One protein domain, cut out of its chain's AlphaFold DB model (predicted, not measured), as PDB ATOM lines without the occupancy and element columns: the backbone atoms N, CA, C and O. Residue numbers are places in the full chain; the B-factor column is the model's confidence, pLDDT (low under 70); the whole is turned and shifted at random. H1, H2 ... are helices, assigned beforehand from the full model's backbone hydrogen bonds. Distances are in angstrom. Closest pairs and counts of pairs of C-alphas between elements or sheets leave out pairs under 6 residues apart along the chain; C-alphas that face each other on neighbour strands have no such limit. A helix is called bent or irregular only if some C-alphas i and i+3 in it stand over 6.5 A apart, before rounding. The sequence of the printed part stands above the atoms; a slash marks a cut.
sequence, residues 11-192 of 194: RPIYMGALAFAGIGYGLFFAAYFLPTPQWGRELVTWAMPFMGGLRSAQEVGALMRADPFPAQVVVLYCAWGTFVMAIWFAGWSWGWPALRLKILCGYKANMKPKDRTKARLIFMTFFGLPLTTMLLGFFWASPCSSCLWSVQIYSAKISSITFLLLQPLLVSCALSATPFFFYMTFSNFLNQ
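This is residues 11 to 192 of the 194 residues of an uncharacterized protein of Herbaspirillum sp. YR522 (UniProt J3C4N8). Four long helical pieces, H1, H4, H6 and H8a, run up and down along a rod, with H4 and H8a side by side in its middle and H1 and H6 on opposite sides of them. The short helices H2, H3 and H7 gather at one end of the rod; H5 and H8b, the outlying arm of H8, lie toward the other. The printed part has 182 residues with eight named helices, H1 to H8 in chain order, and no named strand; its class is all helix. It is loose, with a radius of gyration of the C-alphas of 19.6 A and spans of 63 by 29 by 26 A.

H1, residues 11 to 33, begins at C-alpha 11 (19.501, 8.631, 36.297) and is 32.3 A long. H2 is residues 38 to 50 and irregular, with C-alphas 46 and 49 7.0 A apart; H3 is residues 52 to 64. H4, residues 69 to 95, measures 38.1 A and starts at C-alpha 69 (49.458, -3.070, 28.500). H5 is residues 97 to 104, H6 residues 113 to 139 at 38.4 A, and H7 residues 148 to 154. H8, residues 158 to 191, was assigned as one helix by its hydrogen bonds but is bent: C-alphas 176 and 179 are 7.1 A apart. Its arms are H8a, residues 158 to 176, 27.0 A, and H8b, residues 179 to 191, ending at C-alpha 191 (18.460, 23.653, 65.383).

H1, H4, H6 and H8a form an up-and-down bundle, each running against the one before it. H4 is the hub, touching five helices. H1 touches H4 at a shallow tilt of 14 degrees, opposite ways, closest at the C-alphas of Ala 31 and Pro 70, 4.9 A. H4 touches H8a, closest at C-alphas of Thr 82 and Pro 168, 6.1 A. H6 touches H4 at 8 degrees, closest at C-alphas of Ala 79 and Phe 138, 6.3 A. H3 and H4 form a helical hairpin. H2 touches H4, closest at C-alphas of Val 44 and Gln 72, 7.0 A. H7 touches H3, closest at C-alphas of Ala 57 and Tyr 154, 4.9 A. H8b touches H6, closest at C-alphas of Phe 123 and Pro 179, 4.9 A. H5 touches no helix. Each O i to N i+4 pair is within hydrogen-bond range in H1, H3, H4, H5, H7 and H8b; H2 has 7 of 9, H6 21 of 23 and H8a 13 of 15.

The C-alphas farthest apart, of Pro 35 and Gln 192, are 64.0 A apart. The printed part has no cut, and no link is long. The mean pLDDT of the printed part is 72.8; 87 residues are under 70, among them 89 to 151 and 171 to 192.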
ATOM      1  N   ARG A  11      19.306   9.293  37.590       71.88
ATOM      2  CA  ARG A  11      19.501   8.631  36.297       71.88
ATOM      3  C   ARG A  11      20.778   9.077  35.568       71.88
ATOM      4  O   ARG A  11      21.472   8.191  35.083       71.88
ATOM      5  N   PRO A  12      21.148  10.373  35.509       69.94
ATOM      6  CA  PRO A  12      22.390  10.799  34.861       69.94
ATOM      7  C   PRO A  12      23.643  10.253  35.551       69.94
ATOM      8  O   PRO A  12      24.613   9.930  34.876       69.94
ATOM      9  N   ILE A  13      23.608  10.111  36.880       70.81
ATOM     10  CA  ILE A  13      24.713   9.554  37.667       70.81
ATOM     11  C   ILE A  13      24.871   8.061  37.361       70.81
ATOM     12  O   ILE A  13      25.963   7.625  37.013       70.81
ATOM     13  N   TYR A  14      23.776   7.293  37.396       74.50
ATOM     14  CA  TYR A  14      23.813   5.865  37.062       74.50
ATOM     15  C   TYR A  14      24.210   5.606  35.609       74.50
ATOM     16  O   TYR A  14      25.005   4.709  35.348       74.50
ATOM     17  N   MET A  15      23.691   6.394  34.661       79.69
ATOM     18  CA  MET A  15      24.062   6.249  33.252       79.69
ATOM     19  C   MET A  15      25.535   6.585  33.026       79.69
ATOM     20  O   MET A  15      26.208   5.858  32.305       79.69
ATOM     21  N   GLY A  16      26.046   7.643  33.665       75.88
ATOM     22  CA  GLY A  16      27.466   7.987  33.611       75.88
ATOM     23  C   GLY A  16      28.344   6.885  34.202       75.88
ATOM     24  O   GLY A  16      29.328   6.491  33.586       75.88
ATOM     25  N   ALA A  17      27.958   6.337  35.357       78.62
ATOM     26  CA  ALA A  17      28.670   5.240  36.007       78.62
ATOM     27  C   ALA A  17      28.705   3.970  35.144       78.62
ATOM     28  O   ALA A  17      29.757   3.355  34.980       78.62
ATOM     29  N   LEU A  18      27.561   3.606  34.562       83.94
ATOM     30  CA  LEU A  18      27.432   2.432  33.704       83.94
ATOM     31  C   LEU A  18      28.204   2.607  32.392       83.94
ATOM     32  O   LEU A  18      28.884   1.679  31.963       83.94
ATOM     33  N   ALA A  19      28.162   3.801  31.794       85.56
ATOM     34  CA  ALA A  19      28.969   4.128  30.623       85.56
ATOM     35  C   ALA A  19      30.471   4.069  30.939       85.56
ATOM     36  O   ALA A  19      31.229   3.493  30.164       85.56
ATOM     37  N   PHE A  20      30.899   4.601  32.089       85.62
ATOM     38  CA  PHE A  20      32.298   4.558  32.515       85.62
ATOM     39  C   PHE A  20      32.794   3.124  32.732       85.62
ATOM     40  O   PHE A  20      33.813   2.726  32.173       85.62
ATOM     41  N   ALA A  21      32.038   2.308  33.472       85.25
ATOM     42  CA  ALA A  21      32.375   0.899  33.654       85.25
ATOM     43  C   ALA A  21      32.411   0.149  32.312       85.25
ATOM     44  O   ALA A  21      33.357  -0.590  32.044       85.25
ATOM     45  N   GLY A  22      31.406   0.364  31.457       89.12
ATOM     46  CA  GLY A  22      31.303  -0.284  30.150       89.12
ATOM     47  C   GLY A  22      32.474   0.050  29.228       89.12
ATOM     48  O   GLY A  22      33.072  -0.856  28.652       89.12
ATOM     49  N   ILE A  23      32.849   1.329  29.132       92.19
ATOM     50  CA  ILE A  23      34.009   1.765  28.342       92.19
ATOM     51  C   ILE A  23      35.304   1.204  28.939       92.19
ATOM     52  O   ILE A  23      36.134   0.697  28.190       92.19
ATOM     53  N   GLY A  24      35.464   1.226  30.265       89.00
ATOM     54  CA  GLY A  24      36.641   0.673  30.938       89.00
ATOM     55  C   GLY A  24      36.857  -0.816  30.655       89.00
ATOM     56  O   GLY A  24      37.957  -1.219  30.278       89.00
ATOM     57  N   TYR A  25      35.803  -1.633  30.755       89.69
ATOM     58  CA  TYR A  25      35.873  -3.047  30.365       89.69
ATOM     59  C   TYR A  25      36.089  -3.230  28.864       89.69
ATOM     60  O   TYR A  25      36.861  -4.099  28.466       89.69
ATOM     61  N   GLY A  26      35.442  -2.411  28.030       91.69
ATOM     62  CA  GLY A  26      35.646  -2.430  26.583       91.69
ATOM     63  C   GLY A  26      37.110  -2.198  26.212       91.69
ATOM     64  O   GLY A  26      37.667  -2.957  25.425       91.69
ATOM     65  N   LEU A  27      37.758  -1.211  26.839       91.38
ATOM     66  CA  LEU A  27      39.183  -0.928  26.665       91.38
ATOM     67  C   LEU A  27      40.067  -2.071  27.166       91.38
ATOM     68  O   LEU A  27      41.019  -2.435  26.480       91.38
ATOM     69  N   PHE A  28      39.742  -2.661  28.320       90.12
ATOM     70  CA  PHE A  28      40.470  -3.818  28.844       90.12
ATOM     71  C   PHE A  28      40.438  -4.999  27.867       90.12
ATOM     72  O   PHE A  28      41.488  -5.515  27.494       90.12
ATOM     73  N   PHE A  29      39.247  -5.405  27.417       91.81
ATOM     74  CA  PHE A  29      39.106  -6.528  26.491       91.81
ATOM     75  C   PHE A  29      39.695  -6.216  25.116       91.81
ATOM     76  O   PHE A  29      40.328  -7.085  24.523       91.81
ATOM     77  N   ALA A  30      39.560  -4.981  24.628       91.62
ATOM     78  CA  ALA A  30      40.213  -4.556  23.396       91.62
ATOM     79  C   ALA A  30      41.740  -4.674  23.510       91.62
ATOM     80  O   ALA A  30      42.362  -5.270  22.641       91.62
ATOM     81  N   ALA A  31      42.339  -4.182  24.597       89.81
ATOM     82  CA  ALA A  31      43.779  -4.284  24.825       89.81
ATOM     83  C   ALA A  31      44.256  -5.728  25.062       89.81
ATOM     84  O   ALA A  31      45.419  -6.029  24.821       89.81
ATOM     85  N   TYR A  32      43.375  -6.606  25.550       88.31
ATOM     86  CA  TYR A  32      43.686  -8.013  25.792       88.31
ATOM     87  C   TYR A  32      43.612  -8.870  24.519       88.31
ATOM     88  O   TYR A  32      44.443  -9.753  24.326       88.31
ATOM     89  N   PHE A  33      42.617  -8.632  23.659       91.31
ATOM     90  CA  PHE A  33      42.343  -9.481  22.493       91.31
ATOM     91  C   PHE A  33      42.838  -8.912  21.163       91.31
ATOM     92  O   PHE A  33      43.019  -9.676  20.215       91.31
ATOM     93  N   LEU A  34      43.028  -7.596  21.057       92.44
ATOM     94  CA  LEU A  34      43.452  -6.956  19.814       92.44
ATOM     95  C   LEU A  34      44.949  -6.632  19.850       92.44
ATOM     96  O   LEU A  34      45.498  -6.356  20.918       92.44
ATOM     97  N   PRO A  35      45.619  -6.604  18.684       88.38
ATOM     98  CA  PRO A  35      46.991  -6.134  18.597       88.38
ATOM     99  C   PRO A  35      47.101  -4.701  19.118       88.38
ATOM    100  O   PRO A  35      46.401  -3.798  18.656       88.38
ATOM    101  N   THR A  36      48.006  -4.490  20.066       88.25
ATOM    102  CA  THR A  36      48.243  -3.168  20.632       88.25
ATOM    103  C   THR A  36      48.795  -2.211  19.572       88.25
ATOM    104  O   THR A  36      49.881  -2.464  19.043       88.25
ATOM    105  N   PRO A  37      48.130  -1.077  19.297       89.50
ATOM    106  CA  PRO A  37      48.671  -0.087  18.380       89.50
ATOM    107  C   PRO A  37      49.888   0.628  18.989       89.50
ATOM    108  O   PRO A  37      49.928   0.895  20.192       89.50
ATOM    109  N   GLN A  38      50.865   0.992  18.151       90.88
ATOM    110  CA  GLN A  38      52.105   1.649  18.594       90.88
ATOM    111  C   GLN A  38      51.844   2.958  19.350       90.88
ATOM    112  O   GLN A  38      52.351   3.126  20.458       90.88
ATOM    113  N   TRP A  39      50.954   3.811  18.830       92.19
ATOM    114  CA  TRP A  39      50.572   5.070  19.482       92.19
ATOM    115  C   TRP A  39      50.033   4.864  20.907       92.19
ATOM    116  O   TRP A  39      50.211   5.715  21.775       92.19
ATOM    117  N   GLY A  40      49.392   3.719  21.178       90.12
ATOM    118  CA  GLY A  40      48.883   3.387  22.505       90.12
ATOM    119  C   GLY A  40      50.015   3.124  23.497       90.12
ATOM    120  O   GLY A  40      49.976   3.616  24.625       90.12
ATOM    121  N   ARG A  41      51.058   2.395  23.073       90.94
ATOM    122  CA  ARG A  41      52.259   2.167  23.898       90.94
ATOM    123  C   ARG A  41      53.052   3.453  24.102       90.94
ATOM    124  O   ARG A  41      53.531   3.689  25.209       90.94
ATOM    125  N   GLU A  42      53.150   4.293  23.077       93.19
ATOM    126  CA  GLU A  42      53.791   5.610  23.170       93.19
ATOM    127  C   GLU A  42      53.070   6.514  24.171       93.19
ATOM    128  O   GLU A  42      53.719   7.092  25.040       93.19
ATOM    129  N   LEU A  43      51.734   6.565  24.127       92.75
ATOM    130  CA  LEU A  43      50.929   7.337  25.075       92.75
ATOM    131  C   LEU A  43      51.145   6.870  26.519       92.75
ATOM    132  O   LEU A  43      51.366   7.694  27.406       92.75
ATOM    133  N   VAL A  44      51.099   5.554  26.760       92.25
ATOM    134  CA  VAL A  44      51.382   4.984  28.087       92.25
ATOM    135  C   VAL A  44      52.790   5.365  28.531       92.25
ATOM    136  O   VAL A  44      52.967   5.826  29.654       92.25
ATOM    137  N   THR A  45      53.775   5.243  27.640       92.44
ATOM    138  CA  THR A  45      55.177   5.557  27.939       92.44
ATOM    139  C   THR A  45      55.385   7.025  28.280       92.44
ATOM    140  O   THR A  45      56.075   7.335  29.249       92.44
ATOM    141  N   TRP A  46      54.735   7.923  27.546       93.69
ATOM    142  CA  TRP A  46      54.731   9.352  27.834       93.69
ATOM    143  C   TRP A  46      54.065   9.680  29.179       93.69
ATOM    144  O   TRP A  46      54.523  10.575  29.885       93.69
ATOM    145  N   ALA A  47      53.016   8.944  29.564       89.25
ATOM    146  CA  ALA A  47      52.288   9.162  30.815       89.25
ATOM    147  C   ALA A  47      52.968   8.542  32.054       89.25
ATOM    148  O   ALA A  47      52.730   9.002  33.173       89.25
ATOM    149  N   MET A  48      53.819   7.522  31.884       88.38
ATOM    150  CA  MET A  48      54.485   6.805  32.987       88.38
ATOM    151  C   MET A  48      55.217   7.704  34.005       88.38
ATOM    152  O   MET A  48      55.071   7.442  35.200       88.38
ATOM    153  N   PRO A  49      55.960   8.763  33.616       85.44
ATOM    154  CA  PRO A  49      56.640   9.647  34.569       85.44
ATOM    155  C   PRO A  49      55.687  10.401  35.501       85.44
ATOM    156  O   PRO A  49      56.082  10.807  36.590       85.44
ATOM    157  N   PHE A  50      54.440  10.594  35.074       83.56
ATOM    158  CA  PHE A  50      53.433  11.356  35.809       83.56
ATOM    159  C   PHE A  50      52.490  10.456  36.612       83.56
ATOM    160  O   PHE A  50      51.763  10.949  37.468       83.56
ATOM    161  N   MET A  51      52.473   9.149  36.331       84.31
ATOM    162  CA  MET A  51      51.489   8.218  36.872       84.31
ATOM    163  C   MET A  51      52.149   6.972  37.463       84.31
ATOM    164  O   MET A  51      52.377   5.985  36.758       84.31
ATOM    165  N   GLY A  52      52.375   6.988  38.782       78.88
ATOM    166  CA  GLY A  52      52.940   5.851  39.520       78.88
ATOM    167  C   GLY A  52      52.213   4.525  39.266       78.88
ATOM    168  O   GLY A  52      52.860   3.495  39.073       78.88
ATOM    169  N   GLY A  53      50.881   4.550  39.119       79.50
ATOM    170  CA  GLY A  53      50.093   3.347  38.826       79.50
ATOM    171  C   GLY A  53      50.448   2.648  37.502       79.50
ATOM    172  O   GLY A  53      50.356   1.423  37.416       79.50
ATOM    173  N   LEU A  54      50.900   3.385  36.475       88.12
ATOM    174  CA  LEU A  54      51.330   2.785  35.197       88.12
ATOM    175  C   LEU A  54      52.644   2.022  35.345       88.12
ATOM    176  O   LEU A  54      52.815   0.955  34.747       88.12
ATOM    177  N   ARG A  55      53.549   2.558  36.167       84.75
ATOM    178  CA  ARG A  55      54.810   1.910  36.516       84.75
ATOM    179  C   ARG A  55      54.564   0.665  37.365       84.75
ATOM    180  O   ARG A  55      55.124  -0.384  37.067       84.75
ATOM    181  N   SER A  56      53.659   0.732  38.343       82.88
ATOM    182  CA  SER A  56      53.261  -0.447  39.123       82.88
ATOM    183  C   SER A  56      52.667  -1.552  38.242       82.88
ATOM    184  O   SER A  56      53.028  -2.715  38.405       82.88
ATOM    185  N   ALA A  57      51.820  -1.213  37.266       86.31
ATOM    186  CA  ALA A  57      51.301  -2.188  36.304       86.31
ATOM    187  C   ALA A  57      52.408  -2.807  35.430       86.31
ATOM    188  O   ALA A  57      52.383  -4.011  35.176       86.31
ATOM    189  N   GLN A  58      53.409  -2.017  35.018       88.38
ATOM    190  CA  GLN A  58      54.576  -2.518  34.284       88.38
ATOM    191  C   GLN A  58      55.387  -3.524  35.112       88.38
ATOM    192  O   GLN A  58      55.708  -4.610  34.629       88.38
ATOM    193  N   GLU A  59      55.690  -3.177  36.364       83.75
ATOM    194  CA  GLU A  59      56.461  -4.018  37.284       83.75
ATOM    195  C   GLU A  59      55.712  -5.324  37.613       83.75
ATOM    196  O   GLU A  59      56.309  -6.402  37.605       83.75
ATOM    197  N   VAL A  60      54.387  -5.267  37.803       83.69
ATOM    198  CA  VAL A  60      53.548  -6.464  38.006       83.69
ATOM    199  C   VAL A  60      53.479  -7.337  36.750       83.69
ATOM    200  O   VAL A  60      53.551  -8.562  36.864       83.69
ATOM    201  N   GLY A  61      53.388  -6.747  35.554       84.56
ATOM    202  CA  GLY A  61      53.448  -7.498  34.294       84.56
ATOM    203  C   GLY A  61      54.773  -8.242  34.124       84.56
ATOM    204  O   GLY A  61      54.775  -9.429  33.791       84.56
ATOM    205  N   ALA A  62      55.893  -7.589  34.459       86.44
ATOM    206  CA  ALA A  62      57.215  -8.213  34.453       86.44
ATOM    207  C   ALA A  62      57.306  -9.395  35.438       86.44
ATOM    208  O   ALA A  62      57.796 -10.464  35.071       86.44
ATOM    209  N   LEU A  63      56.769  -9.242  36.656       85.81
ATOM    210  CA  LEU A  63      56.703 -10.311  37.665       85.81
ATOM    211  C   LEU A  63      55.846 -11.503  37.210       85.81
ATOM    212  O   LEU A  63      56.221 -12.654  37.426       85.81
ATOM    213  N   MET A  64      54.705 -11.239  36.568       83.00
ATOM    214  CA  MET A  64      53.787 -12.277  36.083       83.00
ATOM    215  C   MET A  64      54.166 -12.854  34.712       83.00
ATOM    216  O   MET A  64      53.499 -13.779  34.252       83.00
ATOM    217  N   ARG A  65      55.214 -12.329  34.060       86.75
ATOM    218  CA  ARG A  65      55.601 -12.665  32.677       86.75
ATOM    219  C   ARG A  65      54.442 -12.503  31.681       86.75
ATOM    220  O   ARG A  65      54.263 -13.328  30.789       86.75
ATOM    221  N   ALA A  66      53.653 -11.445  31.848       86.69
ATOM    222  CA  ALA A  66      52.497 -11.123  31.012       86.69
ATOM    223  C   ALA A  66      52.603  -9.695  30.456       86.69
ATOM    224  O   ALA A  66      53.313  -8.864  31.023       86.69
ATOM    225  N   ASP A  67      51.888  -9.393  29.365       87.81
ATOM    226  CA  ASP A  67      51.852  -8.027  28.820       87.81
ATOM    227  C   ASP A  67      51.151  -7.089  29.825       87.81
ATOM    228  O   ASP A  67      49.984  -7.318  30.159       87.81
ATOM    229  N   PRO A  68      51.825  -6.038  30.332       88.88
ATOM    230  CA  PRO A  68      51.216  -5.086  31.259       88.88
ATOM    231  C   PRO A  68      50.210  -4.146  30.582       88.88
ATOM    232  O   PRO A  68      49.442  -3.473  31.275       88.88
ATOM    233  N   PHE A  69      50.202  -4.080  29.246       90.75
ATOM    234  CA  PHE A  69      49.458  -3.070  28.500       90.75
ATOM    235  C   PHE A  69      47.948  -3.013  28.821       90.75
ATOM    236  O   PHE A  69      47.452  -1.908  29.055       90.75
ATOM    237  N   PRO A  70      47.204  -4.135  28.943       89.38
ATOM    238  CA  PRO A  70      45.781  -4.085  29.291       89.38
ATOM    239  C   PRO A  70      45.510  -3.419  30.644       89.38
ATOM    240  O   PRO A  70      44.564  -2.644  30.779       89.38
ATOM    241  N   ALA A  71      46.359  -3.672  31.644       86.81
ATOM    242  CA  ALA A  71      46.241  -3.038  32.954       86.81
ATOM    243  C   ALA A  71      46.613  -1.548  32.889       86.81
ATOM    244  O   ALA A  71      45.904  -0.711  33.444       86.81
ATOM    245  N   GLN A  72      47.680  -1.203  32.162       90.69
ATOM    246  CA  GLN A  72      48.120   0.183  31.979       90.69
ATOM    247  C   GLN A  72      47.053   1.053  31.303       90.69
ATOM    248  O   GLN A  72      46.805   2.173  31.746       90.69
ATOM    249  N   VAL A  73      46.368   0.529  30.281       91.19
ATOM    250  CA  VAL A  73      45.268   1.239  29.611       91.19
ATOM    251  C   VAL A  73      44.120   1.515  30.578       91.19
ATOM    252  O   VAL A  73      43.602   2.632  30.599       91.19
ATOM    253  N   VAL A  74      43.742   0.541  31.411       88.44
ATOM    254  CA  VAL A  74      42.681   0.743  32.409       88.44
ATOM    255  C   VAL A  74      43.104   1.752  33.470       88.44
ATOM    256  O   VAL A  74      42.311   2.617  33.820       88.44
ATOM    257  N   VAL A  75      44.343   1.696  33.963       86.62
ATOM    258  CA  VAL A  75      44.853   2.679  34.933       86.62
ATOM    259  C   VAL A  75      44.823   4.092  34.344       86.62
ATOM    260  O   VAL A  75      44.335   5.018  34.997       86.62
ATOM    261  N   LEU A  76      45.278   4.254  33.097       89.31
ATOM    262  CA  LEU A  76      45.237   5.532  32.384       89.31
ATOM    263  C   LEU A  76      43.795   6.031  32.209       89.31
ATOM    264  O   LEU A  76      43.499   7.195  32.487       89.31
ATOM    265  N   TYR A  77      42.893   5.132  31.808       90.00
ATOM    266  CA  TYR A  77      41.468   5.412  31.672       90.00
ATOM    267  C   TYR A  77      40.829   5.819  33.001       90.00
ATOM    268  O   TYR A  77      40.095   6.802  33.049       90.00
ATOM    269  N   CYS A  78      41.120   5.106  34.089       84.50
ATOM    270  CA  CYS A  78      40.589   5.416  35.409       84.50
ATOM    271  C   CYS A  78      41.076   6.777  35.900       84.50
ATOM    272  O   CYS A  78      40.268   7.545  36.418       84.50
ATOM    273  N   ALA A  79      42.349   7.123  35.702       82.81
ATOM    274  CA  ALA A  79      42.872   8.429  36.096       82.81
ATOM    275  C   ALA A  79      42.179   9.576  35.341       82.81
ATOM    276  O   ALA A  79      41.648  10.503  35.958       82.81
ATOM    277  N   TRP A  80      42.106   9.480  34.010       84.75
ATOM    278  CA  TRP A  80      41.444  10.487  33.175       84.75
ATOM    279  C   TRP A  80      39.938  10.544  33.403       84.75
ATOM    280  O   TRP A  80      39.355  11.617  33.560       84.75
ATOM    281  N   GLY A  81      39.286   9.390  33.450       80.38
ATOM    282  CA  GLY A  81      37.853   9.312  33.651       80.38
ATOM    283  C   GLY A  81      37.434   9.738  35.055       80.38
ATOM    284  O   GLY A  81      36.354  10.300  35.196       80.38
ATOM    285  N   THR A  82      38.299   9.607  36.067       75.88
ATOM    286  CA  THR A  82      38.077  10.215  37.392       75.88
ATOM    287  C   THR A  82      38.045  11.741  37.295       75.88
ATOM    288  O   THR A  82      37.159  12.365  37.875       75.88
ATOM    289  N   PHE A  83      38.936  12.357  36.512       77.25
ATOM    290  CA  PHE A  83      38.920  13.806  36.273       77.25
ATOM    291  C   PHE A  83      37.663  14.260  35.510       77.25
ATOM    292  O   PHE A  83      36.998  15.220  35.906       77.25
ATOM    293  N   VAL A  84      37.277  13.533  34.457       81.69
ATOM    294  CA  VAL A  84      36.055  13.827  33.686       81.69
ATOM    295  C   VAL A  84      34.806  13.660  34.551       81.69
ATOM    296  O   VAL A  84      33.938  14.534  34.551       81.69
ATOM    297  N   MET A  85      34.726  12.578  35.331       73.69
ATOM    298  CA  MET A  85      33.648  12.363  36.295       73.69
ATOM    299  C   MET A  85      33.614  13.483  37.327       73.69
ATOM    300  O   MET A  85      32.543  14.015  37.606       73.69
ATOM    301  N   ALA A  86      34.763  13.915  37.840       72.12
ATOM    302  CA  ALA A  86      34.818  15.015  38.787       72.12
ATOM    303  C   ALA A  86      34.197  16.301  38.227       72.12
ATOM    304  O   ALA A  86      33.341  16.915  38.867       72.12
ATOM    305  N   ILE A  87      34.580  16.677  37.004       75.12
ATOM    306  CA  ILE A  87      34.017  17.840  36.309       75.12
ATOM    307  C   ILE A  87      32.521  17.643  36.064       75.12
ATOM    308  O   ILE A  87      31.735  18.557  36.310       75.12
ATOM    309  N   TRP A  88      32.109  16.452  35.627       75.06
ATOM    310  CA  TRP A  88      30.709  16.131  35.375       75.06
ATOM    311  C   TRP A  88      29.853  16.266  36.637       75.06
ATOM    312  O   TRP A  88      28.819  16.933  36.620       75.06
ATOM    313  N   PHE A  89      30.298  15.699  37.757       68.19
ATOM    314  CA  PHE A  89      29.607  15.799  39.040       68.19
ATOM    315  C   PHE A  89      29.621  17.229  39.595       68.19
ATOM    316  O   PHE A  89      28.604  17.675  40.140       68.19
ATOM    317  N   ALA A  90      30.719  17.974  39.430       68.69
ATOM    318  CA  ALA A  90      30.792  19.386  39.798       68.69
ATOM    319  C   ALA A  90      29.826  20.238  38.954       68.69
ATOM    320  O   ALA A  90      29.071  21.046  39.500       68.69
ATOM    321  N   GLY A  91      29.771  20.013  37.640       68.88
ATOM    322  CA  GLY A  91      28.848  20.681  36.724       68.88
ATOM    323  C   GLY A  91      27.385  20.335  37.007       68.88
ATOM    324  O   GLY A  91      26.546  21.230  37.125       68.88
ATOM    325  N   TRP A  92      27.081  19.049  37.220       66.38
ATOM    326  CA  TRP A  92      25.749  18.590  37.624       66.38
ATOM    327  C   TRP A  92      25.323  19.223  38.947       66.38
ATOM    328  O   TRP A  92      24.185  19.672  39.110       66.38
ATOM    329  N   SER A  93      26.276  19.344  39.869       62.03
ATOM    330  CA  SER A  93      26.078  20.062  41.111       62.03
ATOM    331  C   SER A  93      25.719  21.528  40.838       62.03
ATOM    332  O   SER A  93      24.633  21.982  41.216       62.03
ATOM    333  N   TRP A  94      26.567  22.288  40.155       64.75
ATOM    334  CA  TRP A  94      26.343  23.723  39.951       64.75
ATOM    335  C   TRP A  94      25.097  24.072  39.138       64.75
ATOM    336  O   TRP A  94      24.419  25.038  39.485       64.75
ATOM    337  N   GLY A  95      24.774  23.299  38.100       61.25
ATOM    338  CA  GLY A  95      23.698  23.633  37.166       61.25
ATOM    339  C   GLY A  95      22.284  23.454  37.727       61.25
ATOM    340  O   GLY A  95      21.350  24.093  37.250       61.25
ATOM    341  N   TRP A  96      22.101  22.605  38.749       63.59
ATOM    342  CA  TRP A  96      20.764  22.192  39.210       63.59
ATOM    343  C   TRP A  96      20.571  22.311  40.733       63.59
ATOM    344  O   TRP A  96      20.135  21.357  41.387       63.59
ATOM    345  N   PRO A  97      20.842  23.483  41.342       58.62
ATOM    346  CA  PRO A  97      20.781  23.653  42.793       58.62
ATOM    347  C   PRO A  97      19.368  23.426  43.347       58.62
ATOM    348  O   PRO A  97      19.211  22.803  44.393       58.62
ATOM    349  N   ALA A  98      18.334  23.876  42.628       54.44
ATOM    350  CA  ALA A  98      16.938  23.719  43.036       54.44
ATOM    351  C   ALA A  98      16.454  22.261  42.960       54.44
ATOM    352  O   ALA A  98      15.706  21.819  43.829       54.44
ATOM    353  N   LEU A  99      16.906  21.505  41.951       57.94
ATOM    354  CA  LEU A  99      16.569  20.091  41.802       57.94
ATOM    355  C   LEU A  99      17.240  19.285  42.927       57.94
ATOM    356  O   LEU A  99      16.540  18.593  43.661       57.94
ATOM    357  N   ARG A 100      18.552  19.478  43.153       59.38
ATOM    358  CA  ARG A 100      19.288  18.844  44.265       59.38
ATOM    359  C   ARG A 100      18.608  19.053  45.607       59.38
ATOM    360  O   ARG A 100      18.298  18.080  46.278       59.38
ATOM    361  N   LEU A 101      18.308  20.300  45.967       55.75
ATOM    362  CA  LEU A 101      17.599  20.602  47.212       55.75
ATOM    363  C   LEU A 101      16.217  19.926  47.276       55.75
ATOM    364  O   LEU A 101      15.797  19.501  48.347       55.75
ATOM    365  N   LYS A 102      15.488  19.812  46.156       53.69
ATOM    366  CA  LYS A 102      14.141  19.218  46.141       53.69
ATOM    367  C   LYS A 102      14.162  17.710  46.365       53.69
ATOM    368  O   LYS A 102      13.314  17.191  47.080       53.69
ATOM    369  N   ILE A 103      15.134  17.034  45.771       54.09
ATOM    370  CA  ILE A 103      15.270  15.574  45.801       54.09
ATOM    371  C   ILE A 103      15.938  15.107  47.086       54.09
ATOM    372  O   ILE A 103      15.576  14.067  47.616       54.09
ATOM    373  N   LEU A 104      16.914  15.873  47.569       51.03
ATOM    374  CA  LEU A 104      17.777  15.458  48.671       51.03
ATOM    375  C   LEU A 104      17.309  15.986  50.025       51.03
ATOM    376  O   LEU A 104      17.572  15.343  51.031       51.03
ATOM    377  N   CYS A 105      16.611  17.129  50.070       46.62
ATOM    378  CA  CYS A 105      16.152  17.723  51.331       46.62
ATOM    379  C   CYS A 105      14.641  17.635  51.557       46.62
ATOM    380  O   CYS A 105      14.188  18.161  52.568       46.62
ATOM    381  N   GLY A 106      13.853  17.055  50.637       47.28
ATOM    382  CA  GLY A 106      12.388  17.103  50.741       47.28
ATOM    383  C   GLY A 106      11.917  18.543  50.974       47.28
ATOM    384  O   GLY A 106      11.384  18.862  52.027       47.28
ATOM    385  N   TYR A 107      12.266  19.433  50.042       46.75
ATOM    386  CA  TYR A 107      12.188  20.900  50.133       46.75
ATOM    387  C   TYR A 107      11.207  21.462  51.195       46.75
ATOM    388  O   TYR A 107      10.023  21.647  50.921       46.75
ATOM    389  N   LYS A 108      11.711  21.863  52.373       49.91
ATOM    390  CA  LYS A 108      11.097  22.964  53.135       49.91
ATOM    391  C   LYS A 108      11.537  24.263  52.461       49.91
ATOM    392  O   LYS A 108      12.722  24.587  52.458       49.91
ATOM    393  N   ALA A 109      10.595  24.999  51.879       51.38
ATOM    394  CA  ALA A 109      10.842  26.159  51.015       51.38
ATOM    395  C   ALA A 109      11.626  27.334  51.643       51.38
ATOM    396  O   ALA A 109      12.031  28.246  50.928       51.38
ATOM    397  N   ASN A 110      11.930  27.284  52.944       54.59
ATOM    398  CA  ASN A 110      12.384  28.428  53.736       54.59
ATOM    399  C   ASN A 110      13.843  28.344  54.240       54.59
ATOM    400  O   ASN A 110      14.165  28.917  55.278       54.59
ATOM    401  N   MET A 111      14.762  27.658  53.541       60.16
ATOM    402  CA  MET A 111      16.192  27.732  53.908       60.16
ATOM    403  C   MET A 111      16.778  29.122  53.631       60.16
ATOM    404  O   MET A 111      16.755  29.590  52.484       60.16
ATOM    405  N   LYS A 112      17.374  29.730  54.667       68.50
ATOM    406  CA  LYS A 112      18.045  31.035  54.601       68.50
ATOM    407  C   LYS A 112      19.249  30.994  53.636       68.50
ATOM    408  O   LYS A 112      19.907  29.958  53.511       68.50
ATOM    409  N   PRO A 113      19.604  32.116  52.980       68.06
ATOM    410  CA  PRO A 113      20.711  32.170  52.014       68.06
ATOM    411  C   PRO A 113      22.060  31.707  52.586       68.06
ATOM    412  O   PRO A 113      22.823  31.027  51.905       68.06
ATOM    413  N   LYS A 114      22.329  32.019  53.862       68.69
ATOM    414  CA  LYS A 114      23.569  31.652  54.566       68.69
ATOM    415  C   LYS A 114      23.743  30.133  54.701       68.69
ATOM    416  O   LYS A 114      24.851  29.629  54.533       68.69
ATOM    417  N   ASP A 115      22.653  29.405  54.933       67.19
ATOM    418  CA  ASP A 115      22.679  27.946  55.089       67.19
ATOM    419  C   ASP A 115      22.852  27.243  53.737       67.19
ATOM    420  O   ASP A 115      23.567  26.245  53.642       67.19
ATOM    421  N   ARG A 116      22.330  27.839  52.652       64.56
ATOM    422  CA  ARG A 116      22.598  27.376  51.276       64.56
ATOM    423  C   ARG A 116      24.081  27.468  50.921       64.56
ATOM    424  O   ARG A 116      24.612  26.549  50.300       64.56
ATOM    425  N   THR A 117      24.757  28.552  51.305       66.50
ATOM    426  CA  THR A 117      26.199  28.712  51.053       66.50
ATOM    427  C   THR A 117      27.021  27.718  51.871       66.50
ATOM    428  O   THR A 117      27.915  27.085  51.316       66.50
ATOM    429  N   LYS A 118      26.677  27.495  53.147       64.94
ATOM    430  CA  LYS A 118      27.329  26.471  53.985       64.94
ATOM    431  C   LYS A 118      27.165  25.060  53.419       64.94
ATOM    432  O   LYS A 118      28.151  24.340  53.316       64.94
ATOM    433  N   ALA A 119      25.956  24.688  52.989       63.62
ATOM    434  CA  ALA A 119      25.697  23.391  52.362       63.62
ATOM    435  C   ALA A 119      26.535  23.187  51.088       63.62
ATOM    436  O   ALA A 119      27.073  22.106  50.864       63.62
ATOM    437  N   ARG A 120      26.690  24.238  50.268       64.56
ATOM    438  CA  ARG A 120      27.558  24.206  49.077       64.56
ATOM    439  C   ARG A 120      29.029  24.018  49.440       64.56
ATOM    440  O   ARG A 120      29.697  23.235  48.781       64.56
ATOM    441  N   LEU A 121      29.510  24.704  50.476       65.00
ATOM    442  CA  LEU A 121      30.898  24.609  50.932       65.00
ATOM    443  C   LEU A 121      31.212  23.215  51.488       65.00
ATOM    444  O   LEU A 121      32.193  22.611  51.079       65.00
ATOM    445  N   ILE A 122      30.326  22.661  52.322       66.12
ATOM    446  CA  ILE A 122      30.427  21.276  52.813       66.12
ATOM    447  C   ILE A 122      30.430  20.302  51.628       66.12
ATOM    448  O   ILE A 122      31.292  19.434  51.552       66.12
ATOM    449  N   PHE A 123      29.532  20.488  50.658       64.75
ATOM    450  CA  PHE A 123      29.521  19.686  49.436       64.75
ATOM    451  C   PHE A 123      30.853  19.745  48.682       64.75
ATOM    452  O   PHE A 123      31.382  18.702  48.320       64.75
ATOM    453  N   MET A 124      31.431  20.931  48.497       61.75
ATOM    454  CA  MET A 124      32.714  21.092  47.810       61.75
ATOM    455  C   MET A 124      33.891  20.479  48.566       61.75
ATOM    456  O   MET A 124      34.719  19.825  47.941       61.75
ATOM    457  N   THR A 125      33.960  20.644  49.887       63.28
ATOM    458  CA  THR A 125      35.047  20.078  50.699       63.28
ATOM    459  C   THR A 125      34.999  18.556  50.693       63.28
ATOM    460  O   THR A 125      36.014  17.903  50.454       63.28
ATOM    461  N   PHE A 126      33.811  17.981  50.892       64.12
ATOM    462  CA  PHE A 126      33.643  16.531  50.875       64.12
ATOM    463  C   PHE A 126      33.764  15.943  49.473       64.12
ATOM    464  O   PHE A 126      34.162  14.796  49.385       64.12
ATOM    465  N   PHE A 127      33.484  16.707  48.410       64.25
ATOM    466  CA  PHE A 127      33.754  16.330  47.018       64.25
ATOM    467  C   PHE A 127      35.248  16.361  46.673       64.25
ATOM    468  O   PHE A 127      35.768  15.429  46.064       64.25
ATOM    469  N   GLY A 128      35.944  17.422  47.085       61.56
ATOM    470  CA  GLY A 128      37.352  17.638  46.769       61.56
ATOM    471  C   GLY A 128      38.276  16.637  47.453       61.56
ATOM    472  O   GLY A 128      39.164  16.104  46.806       61.56
ATOM    473  N   LEU A 129      38.064  16.329  48.734       64.56
ATOM    474  CA  LEU A 129      39.025  15.545  49.521       64.56
ATOM    475  C   LEU A 129      39.213  14.098  49.000       64.56
ATOM    476  O   LEU A 129      40.357  13.698  48.795       64.56
ATOM    477  N   PRO A 130      38.147  13.339  48.686       64.94
ATOM    478  CA  PRO A 130      38.241  11.995  48.109       64.94
ATOM    479  C   PRO A 130      38.700  11.983  46.650       64.94
ATOM    480  O   PRO A 130      39.389  11.059  46.227       64.94
ATOM    481  N   LEU A 131      38.361  13.019  45.877       66.62
ATOM    482  CA  LEU A 131      38.901  13.183  44.530       66.62
ATOM    483  C   LEU A 131      40.421  13.379  44.578       66.62
ATOM    484  O   LEU A 131      41.156  12.717  43.849       66.62
ATOM    485  N   THR A 132      40.895  14.247  45.473       62.34
ATOM    486  CA  THR A 132      42.322  14.508  45.669       62.34
ATOM    487  C   THR A 132      43.047  13.262  46.170       62.34
ATOM    488  O   THR A 132      44.119  12.959  45.660       62.34
ATOM    489  N   THR A 133      42.476  12.486  47.100       63.38
ATOM    490  CA  THR A 133      43.111  11.235  47.553       63.38
ATOM    491  C   THR A 133      43.135  10.154  46.473       63.38
ATOM    492  O   THR A 133      44.126   9.435  46.382       63.38
ATOM    493  N   MET A 134      42.117  10.059  45.609       67.69
ATOM    494  CA  MET A 134      42.160   9.153  44.453       67.69
ATOM    495  C   MET A 134      43.212   9.570  43.429       67.69
ATOM    496  O   MET A 134      43.973   8.727  42.960       67.69
ATOM    497  N   LEU A 135      43.290  10.861  43.103       66.38
ATOM    498  CA  LEU A 135      44.323  11.379  42.206       66.38
ATOM    499  C   LEU A 135      45.718  11.161  42.810       66.38
ATOM    500  O   LEU A 135      46.616  10.700  42.120       66.38
ATOM    501  N   LEU A 136      45.903  11.361  44.115       60.72
ATOM    502  CA  LEU A 136      47.157  11.002  44.783       60.72
ATOM    503  C   LEU A 136      47.444   9.491  44.696       60.72
ATOM    504  O   LEU A 136      48.584   9.104  44.465       60.72
ATOM    505  N   GLY A 137      46.425   8.635  44.796       63.69
ATOM    506  CA  GLY A 137      46.565   7.188  44.613       63.69
ATOM    507  C   GLY A 137      47.014   6.783  43.203       63.69
ATOM    508  O   GLY A 137      47.909   5.960  43.064       63.69
ATOM    509  N   PHE A 138      46.442   7.382  42.154       64.44
ATOM    510  CA  PHE A 138      46.801   7.061  40.766       64.44
ATOM    511  C   PHE A 138      48.128   7.689  40.314       64.44
ATOM    512  O   PHE A 138      48.880   7.070  39.557       64.44
ATOM    513  N   PHE A 139      48.408   8.918  40.757       61.75
ATOM    514  CA  PHE A 139      49.544   9.707  40.277       61.75
ATOM    515  C   PHE A 139      50.791   9.559  41.160       61.75
ATOM    516  O   PHE A 139      51.900   9.545  40.633       61.75
ATOM    517  N   TRP A 140      50.629   9.394  42.478       55.84
ATOM    518  CA  TRP A 140      51.730   9.484  43.448       55.84
ATOM    519  C   TRP A 140      51.978   8.219  44.275       55.84
ATOM    520  O   TRP A 140      53.109   8.001  44.713       55.84
ATOM    521  N   ALA A 141      50.976   7.363  44.492       57.44
ATOM    522  CA  ALA A 141      51.204   6.097  45.177       57.44
ATOM    523  C   ALA A 141      51.845   5.088  44.210       57.44
ATOM    524  O   ALA A 141      51.159   4.437  43.427       57.44
ATOM    525  N   SER A 142      53.167   4.937  44.294       52.50
ATOM    526  CA  SER A 142      53.867   3.735  43.825       52.50
ATOM    527  C   SER A 142      53.979   2.769  45.000       52.50
ATOM    528  O   SER A 142      54.945   2.856  45.765       52.50
ATOM    529  N   PRO A 143      53.000   1.877  45.228       52.97
ATOM    530  CA  PRO A 143      53.194   0.841  46.219       52.97
ATOM    531  C   PRO A 143      54.338  -0.067  45.752       52.97
ATOM    532  O   PRO A 143      54.487  -0.347  44.562       52.97
ATOM    533  N   CYS A 144      55.166  -0.495  46.703       55.50
ATOM    534  CA  CYS A 144      56.318  -1.356  46.454       55.50
ATOM    535  C   CYS A 144      55.890  -2.578  45.617       55.50
ATOM    536  O   CYS A 144      54.898  -3.239  45.946       55.50
ATOM    537  N   SER A 145      56.594  -2.876  44.524       51.31
ATOM    538  CA  SER A 145      56.226  -3.944  43.577       51.31
ATOM    539  C   SER A 145      56.285  -5.347  44.178       51.31
ATOM    540  O   SER A 145      55.617  -6.255  43.687       51.31
ATOM    541  N   SER A 146      57.006  -5.513  45.286       53.19
ATOM    542  CA  SER A 146      57.100  -6.762  46.047       53.19
ATOM    543  C   SER A 146      55.911  -6.998  46.986       53.19
ATOM    544  O   SER A 146      55.797  -8.069  47.583       53.19
ATOM    545  N   CYS A 147      55.030  -6.011  47.172       62.09
ATOM    546  CA  CYS A 147      53.876  -6.163  48.049       62.09
ATOM    547  C   CYS A 147      52.759  -6.938  47.340       62.09
ATOM    548  O   CYS A 147      52.307  -6.567  46.258       62.09
ATOM    549  N   LEU A 148      52.243  -7.968  48.017       66.56
ATOM    550  CA  LEU A 148      51.112  -8.792  47.567       66.56
ATOM    551  C   LEU A 148      49.898  -7.943  47.139       66.56
ATOM    552  O   LEU A 148      49.202  -8.275  46.184       66.56
ATOM    553  N   TRP A 149      49.700  -6.806  47.810       63.78
ATOM    554  CA  TRP A 149      48.678  -5.808  47.499       63.78
ATOM    555  C   TRP A 149      48.848  -5.161  46.113       63.78
ATOM    556  O   TRP A 149      47.880  -5.062  45.363       63.78
ATOM    557  N   SER A 150      50.067  -4.772  45.728       60.09
ATOM    558  CA  SER A 150      50.360  -4.180  44.412       60.09
ATOM    559  C   SER A 150      50.086  -5.176  43.289       60.09
ATOM    560  O   SER A 150      49.458  -4.841  42.286       60.09
ATOM    561  N   VAL A 151      50.495  -6.429  43.502       59.91
ATOM    562  CA  VAL A 151      50.266  -7.547  42.579       59.91
ATOM    563  C   VAL A 151      48.767  -7.816  42.409       59.91
ATOM    564  O   VAL A 151      48.311  -8.077  41.300       59.91
ATOM    565  N   GLN A 152      47.976  -7.718  43.479       71.12
ATOM    566  CA  GLN A 152      46.524  -7.903  43.416       71.12
ATOM    567  C   GLN A 152      45.781  -6.738  42.750       71.12
ATOM    568  O   GLN A 152      44.756  -6.981  42.118       71.12
ATOM    569  N   ILE A 153      46.267  -5.499  42.858       68.56
ATOM    570  CA  ILE A 153      45.574  -4.319  42.306       68.56
ATOM    571  C   ILE A 153      45.945  -4.055  40.848       68.56
ATOM    572  O   ILE A 153      45.074  -3.705  40.057       68.56
ATOM    573  N   TYR A 154      47.212  -4.240  40.480       70.31
ATOM    574  CA  TYR A 154      47.726  -3.849  39.164       70.31
ATOM    575  C   TYR A 154      47.954  -5.024  38.209       70.31
ATOM    576  O   TYR A 154      48.541  -4.851  37.143       70.31
ATOM    577  N   SER A 155      47.485  -6.229  38.556       72.44
ATOM    578  CA  SER A 155      47.492  -7.341  37.604       72.44
ATOM    579  C   SER A 155      46.451  -7.153  36.504       72.44
ATOM    580  O   SER A 155      45.375  -6.608  36.735       72.44
ATOM    581  N   ALA A 156      46.716  -7.707  35.322       72.75
ATOM    582  CA  ALA A 156      45.760  -7.760  34.214       72.75
ATOM    583  C   ALA A 156      44.622  -8.789  34.433       72.75
ATOM    584  O   ALA A 156      44.069  -9.329  33.477       72.75
ATOM    585  N   LYS A 157      44.276  -9.104  35.689       79.19
ATOM    586  CA  LYS A 157      43.153  -9.987  36.031       79.19
ATOM    587  C   LYS A 157      41.859  -9.189  36.081       79.19
ATOM    588  O   LYS A 157      41.833  -8.069  36.586       79.19
ATOM    589  N   ILE A 158      40.760  -9.820  35.672       77.75
ATOM    590  CA  ILE A 158      39.423  -9.205  35.692       77.75
ATOM    591  C   ILE A 158      39.097  -8.638  37.080       77.75
ATOM    592  O   ILE A 158      38.675  -7.498  37.169       77.75
ATOM    593  N   SER A 159      39.379  -9.368  38.163       77.00
ATOM    594  CA  SER A 159      39.131  -8.910  39.540       77.00
ATOM    595  C   SER A 159      39.847  -7.601  39.899       77.00
ATOM    596  O   SER A 159      39.276  -6.744  40.569       77.00
ATOM    597  N   SER A 160      41.088  -7.439  39.441       75.31
ATOM    598  CA  SER A 160      41.909  -6.244  39.666       75.31
ATOM    599  C   SER A 160      41.352  -5.048  38.896       75.31
ATOM    600  O   SER A 160      41.189  -3.961  39.445       75.31
ATOM    601  N   ILE A 161      40.959  -5.282  37.644       77.38
ATOM    602  CA  ILE A 161      40.320  -4.288  36.778       77.38
ATOM    603  C   ILE A 161      38.953  -3.870  37.327       77.38
ATOM    604  O   ILE A 161      38.651  -2.681  37.390       77.38
ATOM    605  N   THR A 162      38.149  -4.824  37.805       80.25
ATOM    606  CA  THR A 162      36.879  -4.550  38.483       80.25
ATOM    607  C   THR A 162      37.091  -3.662  39.702       80.25
ATOM    608  O   THR A 162      36.353  -2.695  39.876       80.25
ATOM    609  N   PHE A 163      38.109  -3.937  40.521       78.12
ATOM    610  CA  PHE A 163      38.440  -3.103  41.675       78.12
ATOM    611  C   PHE A 163      38.834  -1.676  41.258       78.12
ATOM    612  O   PHE A 163      38.271  -0.714  41.782       78.12
ATOM    613  N   LEU A 164      39.718  -1.534  40.262       76.75
ATOM    614  CA  LEU A 164      40.150  -0.238  39.719       76.75
ATOM    615  C   LEU A 164      39.006   0.577  39.101       76.75
ATOM    616  O   LEU A 164      39.031   1.802  39.175       76.75
ATOM    617  N   LEU A 165      38.011  -0.075  38.495       78.88
ATOM    618  CA  LEU A 165      36.834   0.585  37.916       78.88
ATOM    619  C   LEU A 165      35.765   0.902  38.966       78.88
ATOM    620  O   LEU A 165      35.069   1.910  38.852       78.88
ATOM    621  N   LEU A 166      35.624   0.065  39.997       77.31
ATOM    622  CA  LEU A 166      34.676   0.294  41.086       77.31
ATOM    623  C   LEU A 166      35.127   1.415  42.011       77.31
ATOM    624  O   LEU A 166      34.278   2.142  42.515       77.31
ATOM    625  N   GLN A 167      36.429   1.580  42.240       73.31
ATOM    626  CA  GLN A 167      36.934   2.577  43.183       73.31
ATOM    627  C   GLN A 167      36.477   4.009  42.822       73.31
ATOM    628  O   GLN A 167      35.881   4.659  43.683       73.31
ATOM    629  N   PRO A 168      36.628   4.494  41.568       70.81
ATOM    630  CA  PRO A 168      36.145   5.816  41.167       70.81
ATOM    631  C   PRO A 168      34.627   5.946  41.265       70.81
ATOM    632  O   PRO A 168      34.119   7.014  41.608       70.81
ATOM    633  N   LEU A 169      33.891   4.864  40.997       70.50
ATOM    634  CA  LEU A 169      32.431   4.838  41.078       70.50
ATOM    635  C   LEU A 169      31.936   4.903  42.521       70.50
ATOM    636  O   LEU A 169      31.066   5.712  42.829       70.50
ATOM    637  N   LEU A 170      32.506   4.092  43.413       70.31
ATOM    638  CA  LEU A 170      32.180   4.081  44.838       70.31
ATOM    639  C   LEU A 170      32.533   5.412  45.485       70.31
ATOM    640  O   LEU A 170      31.727   5.941  46.246       70.31
ATOM    641  N   VAL A 171      33.689   5.984  45.134       66.75
ATOM    642  CA  VAL A 171      34.062   7.324  45.581       66.75
ATOM    643  C   VAL A 171      33.065   8.338  45.039       66.75
ATOM    644  O   VAL A 171      32.453   9.029  45.837       66.75
ATOM    645  N   SER A 172      32.775   8.372  43.738       64.25
ATOM    646  CA  SER A 172      31.790   9.309  43.164       64.25
ATOM    647  C   SER A 172      30.389   9.182  43.790       64.25
ATOM    648  O   SER A 172      29.719  10.187  44.045       64.25
ATOM    649  N   CYS A 173      29.950   7.959  44.097       64.56
ATOM    650  CA  CYS A 173      28.697   7.690  44.801       64.56
ATOM    651  C   CYS A 173      28.742   8.186  46.250       64.56
ATOM    652  O   CYS A 173      27.839   8.920  46.660       64.56
ATOM    653  N   ALA A 174      29.795   7.853  47.002       64.12
ATOM    654  CA  ALA A 174      30.004   8.356  48.356       64.12
ATOM    655  C   ALA A 174      30.002   9.889  48.344       64.12
ATOM    656  O   ALA A 174      29.188  10.501  49.023       64.12
ATOM    657  N   LEU A 175      30.776  10.509  47.454       62.53
ATOM    658  CA  LEU A 175      30.850  11.954  47.249       62.53
ATOM    659  C   LEU A 175      29.497  12.629  47.024       62.53
ATOM    660  O   LEU A 175      29.281  13.753  47.478       62.53
ATOM    661  N   SER A 176      28.574  11.951  46.346       60.75
ATOM    662  CA  SER A 176      27.221  12.465  46.133       60.75
ATOM    663  C   SER A 176      26.319  12.366  47.376       60.75
ATOM    664  O   SER A 176      25.387  13.162  47.503       60.75
ATOM    665  N   ALA A 177      26.609  11.450  48.308       59.25
ATOM    666  CA  ALA A 177      25.788  11.142  49.482       59.25
ATOM    667  C   ALA A 177      26.315  11.750  50.803       59.25
ATOM    668  O   ALA A 177      25.526  12.273  51.597       59.25
ATOM    669  N   THR A 178      27.634  11.741  51.048       60.75
ATOM    670  CA  THR A 178      28.253  12.144  52.331       60.75
ATOM    671  C   THR A 178      27.976  13.594  52.741       60.75
ATOM    672  O   THR A 178      27.599  13.819  53.893       60.75
ATOM    673  N   PRO A 179      28.099  14.599  51.850       58.47
ATOM    674  CA  PRO A 179      27.899  15.987  52.253       58.47
ATOM    675  C   PRO A 179      26.458  16.283  52.692       58.47
ATOM    676  O   PRO A 179      26.224  17.196  53.483       58.47
ATOM    677  N   PHE A 180      25.494  15.494  52.208       56.06
ATOM    678  CA  PHE A 180      24.083  15.623  52.563       56.06
ATOM    679  C   PHE A 180      23.767  15.008  53.924       56.06
ATOM    680  O   PHE A 180      23.066  15.643  54.711       56.06
ATOM    681  N   PHE A 181      24.321  13.830  54.233       56.88
ATOM    682  CA  PHE A 181      24.189  13.228  55.562       56.88
ATOM    683  C   PHE A 181      24.784  14.147  56.635       56.88
ATOM    684  O   PHE A 181      24.111  14.477  57.607       56.88
ATOM    685  N   PHE A 182      25.998  14.662  56.411       59.06
ATOM    686  CA  PHE A 182      26.623  15.600  57.344       59.06
ATOM    687  C   PHE A 182      25.826  16.896  57.494       59.06
ATOM    688  O   PHE A 182      25.626  17.345  58.617       59.06
ATOM    689  N   TYR A 183      25.316  17.481  56.407       56.81
ATOM    690  CA  TYR A 183      24.502  18.693  56.506       56.81
ATOM    691  C   TYR A 183      23.178  18.465  57.258       56.81
ATOM    692  O   TYR A 183      22.801  19.294  58.086       56.81
ATOM    693  N   MET A 184      22.479  17.350  57.020       57.59
ATOM    694  CA  MET A 184      21.248  17.005  57.749       57.59
ATOM    695  C   MET A 184      21.522  16.807  59.244       57.59
ATOM    696  O   MET A 184      20.842  17.400  60.077       57.59
ATOM    697  N   THR A 185      22.566  16.055  59.589       60.44
ATOM    698  CA  THR A 185      22.952  15.814  60.985       60.44
ATOM    699  C   THR A 185      23.389  17.106  61.678       60.44
ATOM    700  O   THR A 185      22.931  17.402  62.779       60.44
ATOM    701  N   PHE A 186      24.203  17.930  61.013       59.59
ATOM    702  CA  PHE A 186      24.714  19.179  61.583       59.59
ATOM    703  C   PHE A 186      23.629  20.257  61.698       59.59
ATOM    704  O   PHE A 186      23.603  21.007  62.668       59.59
ATOM    705  N   SER A 187      22.702  20.339  60.738       59.75
ATOM    706  CA  SER A 187      21.580  21.286  60.808       59.75
ATOM    707  C   SER A 187      20.543  20.892  61.860       59.75
ATOM    708  O   SER A 187      20.041  21.773  62.552       59.75
ATOM    709  N   ASN A 188      20.262  19.598  62.043       62.41
ATOM    710  CA  ASN A 188      19.422  19.124  63.145       62.41
ATOM    711  C   ASN A 188      20.079  19.406  64.499       62.41
ATOM    712  O   ASN A 188      19.414  19.919  65.392       62.41
ATOM    713  N   PHE A 189      21.388  19.173  64.620       60.25
ATOM    714  CA  PHE A 189      22.154  19.496  65.824       60.25
ATOM    715  C   PHE A 189      22.145  21.001  66.144       60.25
ATOM    716  O   PHE A 189      21.925  21.396  67.281       60.25
ATOM    717  N   LEU A 190      22.318  21.866  65.140       57.09
ATOM    718  CA  LEU A 190      22.304  23.322  65.337       57.09
ATOM    719  C   LEU A 190      20.908  23.902  65.616       57.09
ATOM    720  O   LEU A 190      20.813  24.965  66.230       57.09
ATOM    721  N   ASN A 191      19.847  23.247  65.137       58.31
ATOM    722  CA  ASN A 191      18.460  23.653  65.383       58.31
ATOM    723  C   ASN A 191      17.887  23.060  66.679       58.31
ATOM    724  O   ASN A 191      16.871  23.553  67.161       58.31
ATOM    725  N   GLN A 192      18.544  22.057  67.266       54.41
ATOM    726  CA  GLN A 192      18.348  21.647  68.655       54.41
ATOM    727  C   GLN A 192      19.078  22.631  69.581       54.41
ATOM    728  O   GLN A 192      20.044  22.287  70.257       54.41
TER     729      GLN A 192